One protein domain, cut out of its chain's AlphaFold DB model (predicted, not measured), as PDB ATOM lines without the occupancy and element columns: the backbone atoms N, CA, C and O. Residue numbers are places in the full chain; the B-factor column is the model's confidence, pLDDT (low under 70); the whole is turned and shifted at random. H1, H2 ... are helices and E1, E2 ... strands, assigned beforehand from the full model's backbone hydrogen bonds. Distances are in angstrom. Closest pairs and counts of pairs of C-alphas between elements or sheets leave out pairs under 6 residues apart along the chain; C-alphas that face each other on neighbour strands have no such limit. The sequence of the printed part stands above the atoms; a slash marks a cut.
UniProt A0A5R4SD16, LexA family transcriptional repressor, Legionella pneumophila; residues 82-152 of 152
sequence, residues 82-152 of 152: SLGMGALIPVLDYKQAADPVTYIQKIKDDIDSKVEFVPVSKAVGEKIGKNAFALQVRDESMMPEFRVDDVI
ATOM      1  N   SER A  82     163.064 153.926 135.163       49.34
ATOM      2  CA  SER A  82     162.386 153.899 133.874       49.34
ATOM      3  C   SER A  82     162.816 155.160 133.140       49.34
ATOM      4  O   SER A  82     162.737 156.260 133.686       49.34
ATOM      5  N   LEU A  83     163.425 155.003 131.965       50.16
ATOM      6  CA  LEU A  83     164.191 156.078 131.324       50.16
ATOM      7  C   LEU A  83     163.322 157.305 130.950       50.16
ATOM      8  O   LEU A  83     163.838 158.256 130.363       50.16
ATOM      9  N   GLY A  84     162.030 157.285 131.305       52.81
ATOM     10  CA  GLY A  84     161.049 158.349 131.162       52.81
ATOM     11  C   GLY A  84     160.166 158.646 132.389       52.81
ATOM     12  O   GLY A  84     159.254 159.450 132.228       52.81
ATOM     13  N   MET A  85     160.380 158.082 133.590       56.00
ATOM     14  CA  MET A  85     159.755 158.677 134.787       56.00
ATOM     15  C   MET A  85     160.606 159.870 135.213       56.00
ATOM     16  O   MET A  85     161.777 159.706 135.554       56.00
ATOM     17  N   GLY A  86     160.041 161.077 135.155       68.44
ATOM     18  CA  GLY A  86     160.631 162.218 135.849       68.44
ATOM     19  C   GLY A  86     160.469 162.075 137.364       68.44
ATOM     20  O   GLY A  86     160.534 160.972 137.903       68.44
ATOM     21  N   ALA A  87     160.293 163.183 138.075       79.44
ATOM     22  CA  ALA A  87     160.103 163.137 139.523       79.44
ATOM     23  C   ALA A  87     158.613 163.018 139.889       79.44
ATOM     24  O   ALA A  87     157.742 163.467 139.149       79.44
ATOM     25  N   LEU A  88     158.326 162.419 141.044       84.19
ATOM     26  CA  LEU A  88     157.039 162.576 141.717       84.19
ATOM     27  C   LEU A  88     157.209 163.670 142.763       84.19
ATOM     28  O   LEU A  88     158.102 163.581 143.606       84.19
ATOM     29  N   ILE A  89     156.380 164.702 142.679       88.12
ATOM     30  CA  ILE A  89     156.444 165.867 143.556       88.12
ATOM     31  C   ILE A  89     155.201 165.868 144.453       88.12
ATOM     32  O   ILE A  89     154.095 165.763 143.920       88.12
ATOM     33  N   PRO A  90     155.343 165.952 145.790       88.31
ATOM     34  CA  PRO A  90     154.196 165.990 146.690       88.31
ATOM     35  C   PRO A  90     153.419 167.295 146.515       88.31
ATOM     36  O   PRO A  90     154.018 168.368 146.412       88.31
ATOM     37  N   VAL A  91     152.093 167.208 146.514       87.38
ATOM     38  CA  VAL A  91     151.210 168.371 146.594       87.38
ATOM     39  C   VAL A  91     151.065 168.745 148.061       87.38
ATOM     40  O   VAL A  91     150.616 167.939 148.875       87.38
ATOM     41  N   LEU A  92     151.473 169.963 148.396       86.38
ATOM     42  CA  LEU A  92     151.375 170.524 149.733       86.38
ATOM     43  C   LEU A  92     150.281 171.591 149.775       86.38
ATOM     44  O   LEU A  92     150.128 172.386 148.849       86.38
ATOM     45  N   ASP A  93     149.555 171.642 150.888       81.94
ATOM     46  CA  ASP A  93     148.681 172.767 151.216       81.94
ATOM     47  C   ASP A  93     149.507 173.965 151.720       81.94
ATOM     48  O   ASP A  93     150.644 173.821 152.174       81.94
ATOM     49  N   TYR A  94     148.902 175.158 151.763       79.25
ATOM     50  CA  TYR A  94     149.553 176.398 152.224       79.25
ATOM     51  C   TYR A  94     150.262 176.267 153.587       79.25
ATOM     52  O   TYR A  94     151.357 176.788 153.784       79.25
ATOM     53  N   LYS A  95     149.669 175.525 154.533       80.50
ATOM     54  CA  LYS A  95     150.265 175.287 155.861       80.50
ATOM     55  C   LYS A  95     151.541 174.449 155.790       80.50
ATOM     56  O   LYS A  95     152.464 174.680 156.560       80.50
ATOM     57  N   GLN A  96     151.573 173.468 154.894       83.62
ATOM     58  CA  GLN A  96     152.714 172.575 154.712       83.62
ATOM     59  C   GLN A  96     153.814 173.265 153.895       83.62
ATOM     60  O   GLN A  96     154.993 173.101 154.193       83.62
ATOM     61  N   ALA A  97     153.428 174.099 152.926       81.00
ATOM     62  CA  ALA A  97     154.336 174.906 152.115       81.00
ATOM     63  C   ALA A  97     155.090 175.988 152.912       81.00
ATOM     64  O   ALA A  97     156.120 176.468 152.445       81.00
ATOM     65  N   ALA A  98     154.615 176.361 154.106       82.06
ATOM     66  CA  ALA A  98     155.335 177.270 155.001       82.06
ATOM     67  C   ALA A  98     156.619 176.646 155.582       82.06
ATOM     68  O   ALA A  98     157.568 177.367 155.880       82.06
ATOM     69  N   ASP A  99     156.663 175.316 155.720       85.38
ATOM     70  CA  ASP A  99     157.856 174.567 156.129       85.38
ATOM     71  C   ASP A  99     157.987 173.262 155.316       85.38
ATOM     72  O   ASP A  99     157.761 172.152 155.817       85.38
ATOM     73  N   PRO A 100     158.342 173.377 154.025       82.56
ATOM     74  CA  PRO A 100     158.308 172.247 153.106       82.56
ATOM     75  C   PRO A 100     159.364 171.198 153.460       82.56
ATOM     76  O   PRO A 100     159.164 170.015 153.204       82.56
ATOM     77  N   VAL A 101     160.477 171.591 154.088       86.75
ATOM     78  CA  VAL A 101     161.570 170.671 154.436       86.75
ATOM     79  C   VAL A 101     161.109 169.659 155.480       86.75
ATOM     80  O   VAL A 101     161.267 168.453 155.283       86.75
ATOM     81  N   THR A 102     160.493 170.138 156.563       86.31
ATOM     82  CA  THR A 102     160.008 169.279 157.648       86.31
ATOM     83  C   THR A 102     158.889 168.362 157.171       86.31
ATOM     84  O   THR A 102     158.863 167.180 157.517       86.31
ATOM     85  N   TYR A 103     157.963 168.877 156.359       83.75
ATOM     86  CA  TYR A 103     156.844 168.080 155.858       83.75
ATOM     87  C   TYR A 103     157.273 167.037 154.829       83.75
ATOM     88  O   TYR A 103     156.869 165.885 154.947       83.75
ATOM     89  N   ILE A 104     158.145 167.383 153.880       84.38
ATOM     90  CA  ILE A 104     158.685 166.412 152.917       84.38
ATOM     91  C   ILE A 104     159.468 165.312 153.638       84.38
ATOM     92  O   ILE A 104     159.416 164.157 153.223       84.38
ATOM     93  N   GLN A 105     160.164 165.639 154.729       84.00
ATOM     94  CA  GLN A 105     160.843 164.630 155.536       84.00
ATOM     95  C   GLN A 105     159.848 163.694 156.235       84.00
ATOM     96  O   GLN A 105     159.991 162.482 156.127       84.00
ATOM     97  N   LYS A 106     158.779 164.229 156.838       83.69
ATOM     98  CA  LYS A 106     157.702 163.411 157.426       83.69
ATOM     99  C   LYS A 106     157.058 162.468 156.410       83.69
ATOM    100  O   LYS A 106     156.838 161.313 156.733       83.69
ATOM    101  N   ILE A 107     156.822 162.934 155.184       82.06
ATOM    102  CA  ILE A 107     156.251 162.117 154.099       82.06
ATOM    103  C   ILE A 107     157.197 160.976 153.695       82.06
ATOM    104  O   ILE A 107     156.747 159.902 153.316       82.06
ATOM    105  N   LYS A 108     158.516 161.194 153.759       79.12
ATOM    106  CA  LYS A 108     159.505 160.140 153.484       79.12
ATOM    107  C   LYS A 108     159.560 159.094 154.594       79.12
ATOM    108  O   LYS A 108     159.793 157.926 154.298       79.12
ATOM    109  N   ASP A 109     159.384 159.526 155.838       79.69
ATOM    110  CA  ASP A 109     159.495 158.666 157.016       79.69
ATOM    111  C   ASP A 109     158.183 157.911 157.319       79.69
ATOM    112  O   ASP A 109     158.221 156.848 157.937       79.69
ATOM    113  N   ASP A 110     157.037 158.422 156.855       75.81
ATOM    114  CA  ASP A 110     155.708 157.844 157.069       75.81
ATOM    115  C   ASP A 110     155.018 157.457 155.749       75.81
ATOM    116  O   ASP A 110     154.465 158.289 155.028       75.81
ATOM    117  N   ILE A 111     155.028 156.155 155.454       60.00
ATOM    118  CA  ILE A 111     154.490 155.567 154.215       60.00
ATOM    119  C   ILE A 111     152.952 155.674 154.141       60.00
ATOM    120  O   ILE A 111     152.398 155.603 153.046       60.00
ATOM    121  N   ASP A 112     152.259 155.873 155.269       58.66
ATOM    122  CA  ASP A 112     150.786 155.932 155.330       58.66
ATOM    123  C   ASP A 112     150.235 157.374 155.301       58.66
ATOM    124  O   ASP A 112     149.030 157.629 155.411       58.66
ATOM    125  N   SER A 113     151.121 158.355 155.114       65.81
ATOM    126  CA  SER A 113     150.735 159.743 154.903       65.81
ATOM    127  C   SER A 113     149.941 159.880 153.596       65.81
ATOM    128  O   SER A 113     150.485 159.762 152.499       65.81
ATOM    129  N   LYS A 114     148.635 160.172 153.705       74.19
ATOM    130  CA  LYS A 114     147.754 160.493 152.567       74.19
ATOM    131  C   LYS A 114     148.187 161.805 151.911       74.19
ATOM    132  O   LYS A 114     147.674 162.870 152.246       74.19
ATOM    133  N   VAL A 115     149.140 161.716 150.992       81.12
ATOM    134  CA  VAL A 115     149.650 162.843 150.209       81.12
ATOM    135  C   VAL A 115     149.457 162.558 148.729       81.12
ATOM    136  O   VAL A 115     149.746 161.464 148.248       81.12
ATOM    137  N   GLU A 116     148.944 163.550 148.010       84.25
ATOM    138  CA  GLU A 116     148.827 163.496 146.558       84.25
ATOM    139  C   GLU A 116     150.174 163.819 145.910       84.25
ATOM    140  O   GLU A 116     150.932 164.657 146.399       84.25
ATOM    141  N   PHE A 117     150.478 163.170 144.788       87.06
ATOM    142  CA  PHE A 117     151.722 163.384 144.052       87.06
ATOM    143  C   PHE A 117     151.425 163.764 142.607       87.06
ATOM    144  O   PHE A 117     150.571 163.160 141.958       87.06
ATOM    145  N   VAL A 118     152.186 164.724 142.083       86.69
ATOM    146  CA  VAL A 118     152.142 165.131 140.678       86.69
ATOM    147  C   VAL A 118     153.385 164.601 139.963       86.69
ATOM    148  O   VAL A 118     154.509 164.862 140.409       86.69
ATOM    149  N   PRO A 119     153.225 163.856 138.854       85.75
ATOM    150  CA  PRO A 119     154.349 163.462 138.026       85.75
ATOM    151  C   PRO A 119     154.850 164.654 137.209       85.75
ATOM    152  O   PRO A 119     154.084 165.301 136.497       85.75
ATOM    153  N   VAL A 120     156.155 164.907 137.260       84.50
ATOM    154  CA  VAL A 120     156.823 165.876 136.385       84.50
ATOM    155  C   VAL A 120     157.661 165.166 135.331       84.50
ATOM    156  O   VAL A 120     158.051 164.008 135.482       84.50
ATOM    157  N   SER A 121     157.949 165.865 134.233       83.81
ATOM    158  CA  SER A 121     158.793 165.333 133.164       83.81
ATOM    159  C   SER A 121     160.247 165.174 133.620       83.81
ATOM    160  O   SER A 121     160.694 165.788 134.591       83.81
ATOM    161  N   LYS A 122     161.025 164.371 132.888       80.19
ATOM    162  CA  LYS A 122     162.455 164.170 133.164       80.19
ATOM    163  C   LYS A 122     163.254 165.482 133.143       80.19
ATOM    164  O   LYS A 122     164.070 165.702 134.028       80.19
ATOM    165  N   ALA A 123     162.973 166.365 132.181       81.38
ATOM    166  CA  ALA A 123     163.665 167.649 132.041       81.38
ATOM    167  C   ALA A 123     163.458 168.569 133.255       81.38
ATOM    168  O   ALA A 123     164.358 169.322 133.623       81.38
ATOM    169  N   VAL A 124     162.279 168.502 133.875       80.38
ATOM    170  CA  VAL A 124     161.954 169.266 135.083       80.38
ATOM    171  C   VAL A 124     162.524 168.555 136.314       80.38
ATOM    172  O   VAL A 124     163.179 169.186 137.137       80.38
ATOM    173  N   GLY A 125     162.402 167.225 136.390       80.44
ATOM    174  CA  GLY A 125     162.964 166.417 137.477       80.44
ATOM    175  C   GLY A 125     164.485 166.541 137.640       80.44
ATOM    176  O   GLY A 125     164.971 166.508 138.765       80.44
ATOM    177  N   GLU A 126     165.238 166.735 136.554       80.31
ATOM    178  CA  GLU A 126     166.694 166.969 136.606       80.31
ATOM    179  C   GLU A 126     167.073 168.363 137.136       80.31
ATOM    180  O   GLU A 126     168.180 168.545 137.640       80.31
ATOM    181  N   LYS A 127     166.166 169.345 137.044       80.81
ATOM    182  CA  LYS A 127     166.384 170.728 137.506       80.81
ATOM    183  C   LYS A 127     165.863 170.985 138.920       80.81
ATOM    184  O   LYS A 127     166.208 171.992 139.532       80.81
ATOM    185  N   ILE A 128     165.017 170.097 139.425       80.25
ATOM    186  CA  ILE A 128     164.317 170.258 140.693       80.25
ATOM    187  C   ILE A 128     165.213 169.901 141.896       80.25
ATOM    188  O   ILE A 128     165.947 168.913 141.896       80.25
ATOM    189  N   GLY A 129     165.115 170.700 142.964       78.62
ATOM    190  CA  GLY A 129     165.782 170.454 144.244       78.62
ATOM    191  C   GLY A 129     165.121 169.369 145.111       78.62
ATOM    192  O   GLY A 129     163.968 168.996 144.923       78.62
ATOM    193  N   LYS A 130     165.844 168.895 146.138       80.06
ATOM    194  CA  LYS A 130     165.428 167.788 147.036       80.06
ATOM    195  C   LYS A 130     164.099 168.001 147.778       80.06
ATOM    196  O   LYS A 130     163.515 167.020 148.237       80.06
ATOM    197  N   ASN A 131     163.684 169.258 147.926       83.69
ATOM    198  CA  ASN A 131     162.532 169.687 148.720       83.69
ATOM    199  C   ASN A 131     161.484 170.410 147.861       83.69
ATOM    200  O   ASN A 131     160.795 171.295 148.359       83.69
ATOM    201  N   ALA A 132     161.405 170.100 146.567       85.62
ATOM    202  CA  ALA A 132     160.345 170.652 145.738       85.62
ATOM    203  C   ALA A 132     158.990 170.024 146.059       85.62
ATOM    204  O   ALA A 132     158.895 168.851 146.425       85.62
ATOM    205  N   PHE A 133     157.958 170.837 145.890       88.38
ATOM    206  CA  PHE A 133     156.566 170.509 146.135       88.38
ATOM    207  C   PHE A 133     155.690 171.246 145.120       88.38
ATOM    208  O   PHE A 133     156.088 172.282 144.593       88.38
ATOM    209  N   ALA A 134     154.502 170.712 144.863       87.62
ATOM    210  CA  ALA A 134     153.453 171.395 144.126       87.62
ATOM    211  C   ALA A 134     152.514 172.072 145.129       87.62
ATOM    212  O   ALA A 134     152.274 171.537 146.210       87.62
ATOM    213  N   LEU A 135     151.972 173.236 144.784       84.31
ATOM    214  CA  LEU A 135     151.005 173.958 145.610       84.31
ATOM    215  C   LEU A 135     149.696 174.096 144.835       84.31
ATOM    216  O   LEU A 135     149.686 174.612 143.718       84.31
ATOM    217  N   GLN A 136     148.585 173.664 145.430       77.19
ATOM    218  CA  GLN A 136     147.263 173.869 144.847       77.19
ATOM    219  C   GLN A 136     146.682 175.213 145.311       77.19
ATOM    220  O   GLN A 136     146.364 175.389 146.487       77.19
ATOM    221  N   VAL A 137     146.496 176.152 144.382       75.38
ATOM    222  CA  VAL A 137     145.790 177.417 144.639       75.38
ATOM    223  C   VAL A 137     144.288 177.185 144.451       75.38
ATOM    224  O   VAL A 137     143.860 176.764 143.380       75.38
ATOM    225  N   ARG A 138     143.484 177.405 145.503       70.38
ATOM    226  CA  ARG A 138     142.026 177.152 145.496       70.38
ATOM    227  C   ARG A 138     141.163 178.406 145.322       70.38
ATOM    228  O   ARG A 138     139.956 178.264 145.160       70.38
ATOM    229  N   ASP A 139     141.754 179.596 145.391       71.44
ATOM    230  CA  ASP A 139     141.038 180.872 145.303       71.44
ATOM    231  C   ASP A 139     141.920 181.966 144.678       71.44
ATOM    232  O   ASP A 139     143.151 181.891 144.735       71.44
ATOM    233  N   GLU A 140     141.292 182.990 144.104       68.19
ATOM    234  CA  GLU A 140     141.949 184.112 143.413       68.19
ATOM    235  C   GLU A 140     142.579 185.123 144.388       68.19
ATOM    236  O   GLU A 140     143.462 185.891 144.013       68.19
ATOM    237  N   SER A 141     142.188 185.074 145.667       66.06
ATOM    238  CA  SER A 141     142.656 185.964 146.743       66.06
ATOM    239  C   SER A 141     144.176 185.909 147.000       66.06
ATOM    240  O   SER A 141     144.739 186.801 147.630       66.06
ATOM    241  N   MET A 142     144.864 184.877 146.489       61.53
ATOM    242  CA  MET A 142     146.313 184.671 146.626       61.53
ATOM    243  C   MET A 142     146.973 184.335 145.281       61.53
ATOM    244  O   MET A 142     147.916 183.545 145.242       61.53
ATOM    245  N   MET A 143     146.460 184.882 144.174       62.41
ATOM    246  CA  MET A 143     147.022 184.643 142.845       62.41
ATOM    247  C   MET A 143     148.436 185.248 142.752       62.41
ATOM    248  O   MET A 143     148.583 186.470 142.832       62.41
ATOM    249  N   PRO A 144     149.493 184.430 142.612       66.75
ATOM    250  CA  PRO A 144     150.843 184.951 142.441       66.75
ATOM    251  C   PRO A 144     151.003 185.582 141.050       66.75
ATOM    252  O   PRO A 144     150.414 185.125 140.068       66.75
ATOM    253  N   GLU A 145     151.822 186.628 140.952       75.69
ATOM    254  CA  GLU A 145     152.238 187.176 139.660       75.69
ATOM    255  C   GLU A 145     153.344 186.301 139.063       75.69
ATOM    256  O   GLU A 145     154.439 186.223 139.619       75.69
ATOM    257  N   PHE A 146     153.070 185.666 137.922       77.75
ATOM    258  CA  PHE A 146     154.057 184.877 137.183       77.75
ATOM    259  C   PHE A 146     154.686 185.690 136.056       77.75
ATOM    260  O   PHE A 146     153.992 186.386 135.308       77.75
ATOM    261  N   ARG A 147     156.006 185.578 135.907       82.56
ATOM    262  CA  ARG A 147     156.782 186.236 134.853       82.56
ATOM    263  C   ARG A 147     157.274 185.226 133.825       82.56
ATOM    264  O   ARG A 147     157.340 184.023 134.066       82.56
ATOM    265  N   VAL A 148     157.625 185.739 132.648       74.19
ATOM    266  CA  VAL A 148     158.316 184.946 131.624       74.19
ATOM    267  C   VAL A 148     159.612 184.404 132.238       74.19
ATOM    268  O   VAL A 148     160.333 185.160 132.883       74.19
ATOM    269  N   ASP A 149     159.859 183.108 132.039       75.31
ATOM    270  CA  ASP A 149     160.977 182.317 132.583       75.31
ATOM    271  C   ASP A 149     160.875 181.869 134.054       75.31
ATOM    272  O   ASP A 149     161.771 181.160 134.525       75.31
ATOM    273  N   ASP A 150     159.781 182.169 134.763       70.62
ATOM    274  CA  ASP A 150     159.530 181.529 136.058       70.62
ATOM    275  C   ASP A 150     159.317 180.020 135.862       70.62
ATOM    276  O   ASP A 150     158.498 179.572 135.055       70.62
ATOM    277  N   VAL A 151     160.074 179.218 136.614       62.25
ATOM    278  CA  VAL A 151     159.890 177.765 136.677       62.25
ATOM    279  C   VAL A 151     159.022 177.469 137.894       62.25
ATOM    280  O   VAL A 151     159.511 177.508 139.024       62.25
ATOM    281  N   ILE A 152     157.739 177.216 137.632       67.81
ATOM    282  CA  ILE A 152     156.676 176.966 138.615       67.81
ATOM    283  C   ILE A 152     156.328 175.476 138.621       67.81
ATOM    284  O   ILE A 152     156.187 174.907 137.512       67.81
TER     285      ILE A 152
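This is residues 82 to 152 of the 152 residues of the protein "LexA family transcriptional repressor" of Legionella pneumophila (UniProt A0A5R4SD16). This domain has little regular structure: a short ladder of antiparallel strands E1 and E2 in the middle, H1 and H2 toward one end, H3 at the other, and a tail whose residues 139 to 150 stick out. Along the chain come E1, H1, H2, E2, H3; the class is mixed, named elements holding only 26 of the 71 printed residues. The whole is only just compact, close to loose: radius of gyration of the C-alphas 13.3 A, spans 34 by 28 by 17 A.

E1, residues 88 to 92, and E2, residues 117 to 119, are antiparallel at 140 degrees; N 89 and O 118, 2.9 A apart, are within hydrogen-bond range. H1, residues 94 to 97, is close to but not clearly touching H2, residues 100 to 109; their closest C-alphas, Gln 96 and Tyr 103, are 6.2 A apart. H3, residues 122 to 125, is apart from H2. In H2 every O i to N i+4 pair is within hydrogen-bond range; H1 and H3 are too short for one.

E1, 12.6 A, begins at C-alpha 88 (157.039, 162.576, 141.717). H2 spans 14.2 A. H3 ends at C-alpha 125 (162.964, 166.417, 137.477).

The printed part has no cut. Residues 82 to 86, 111 to 113, 140 to 144 and 151 to 152 have pLDDT under 70.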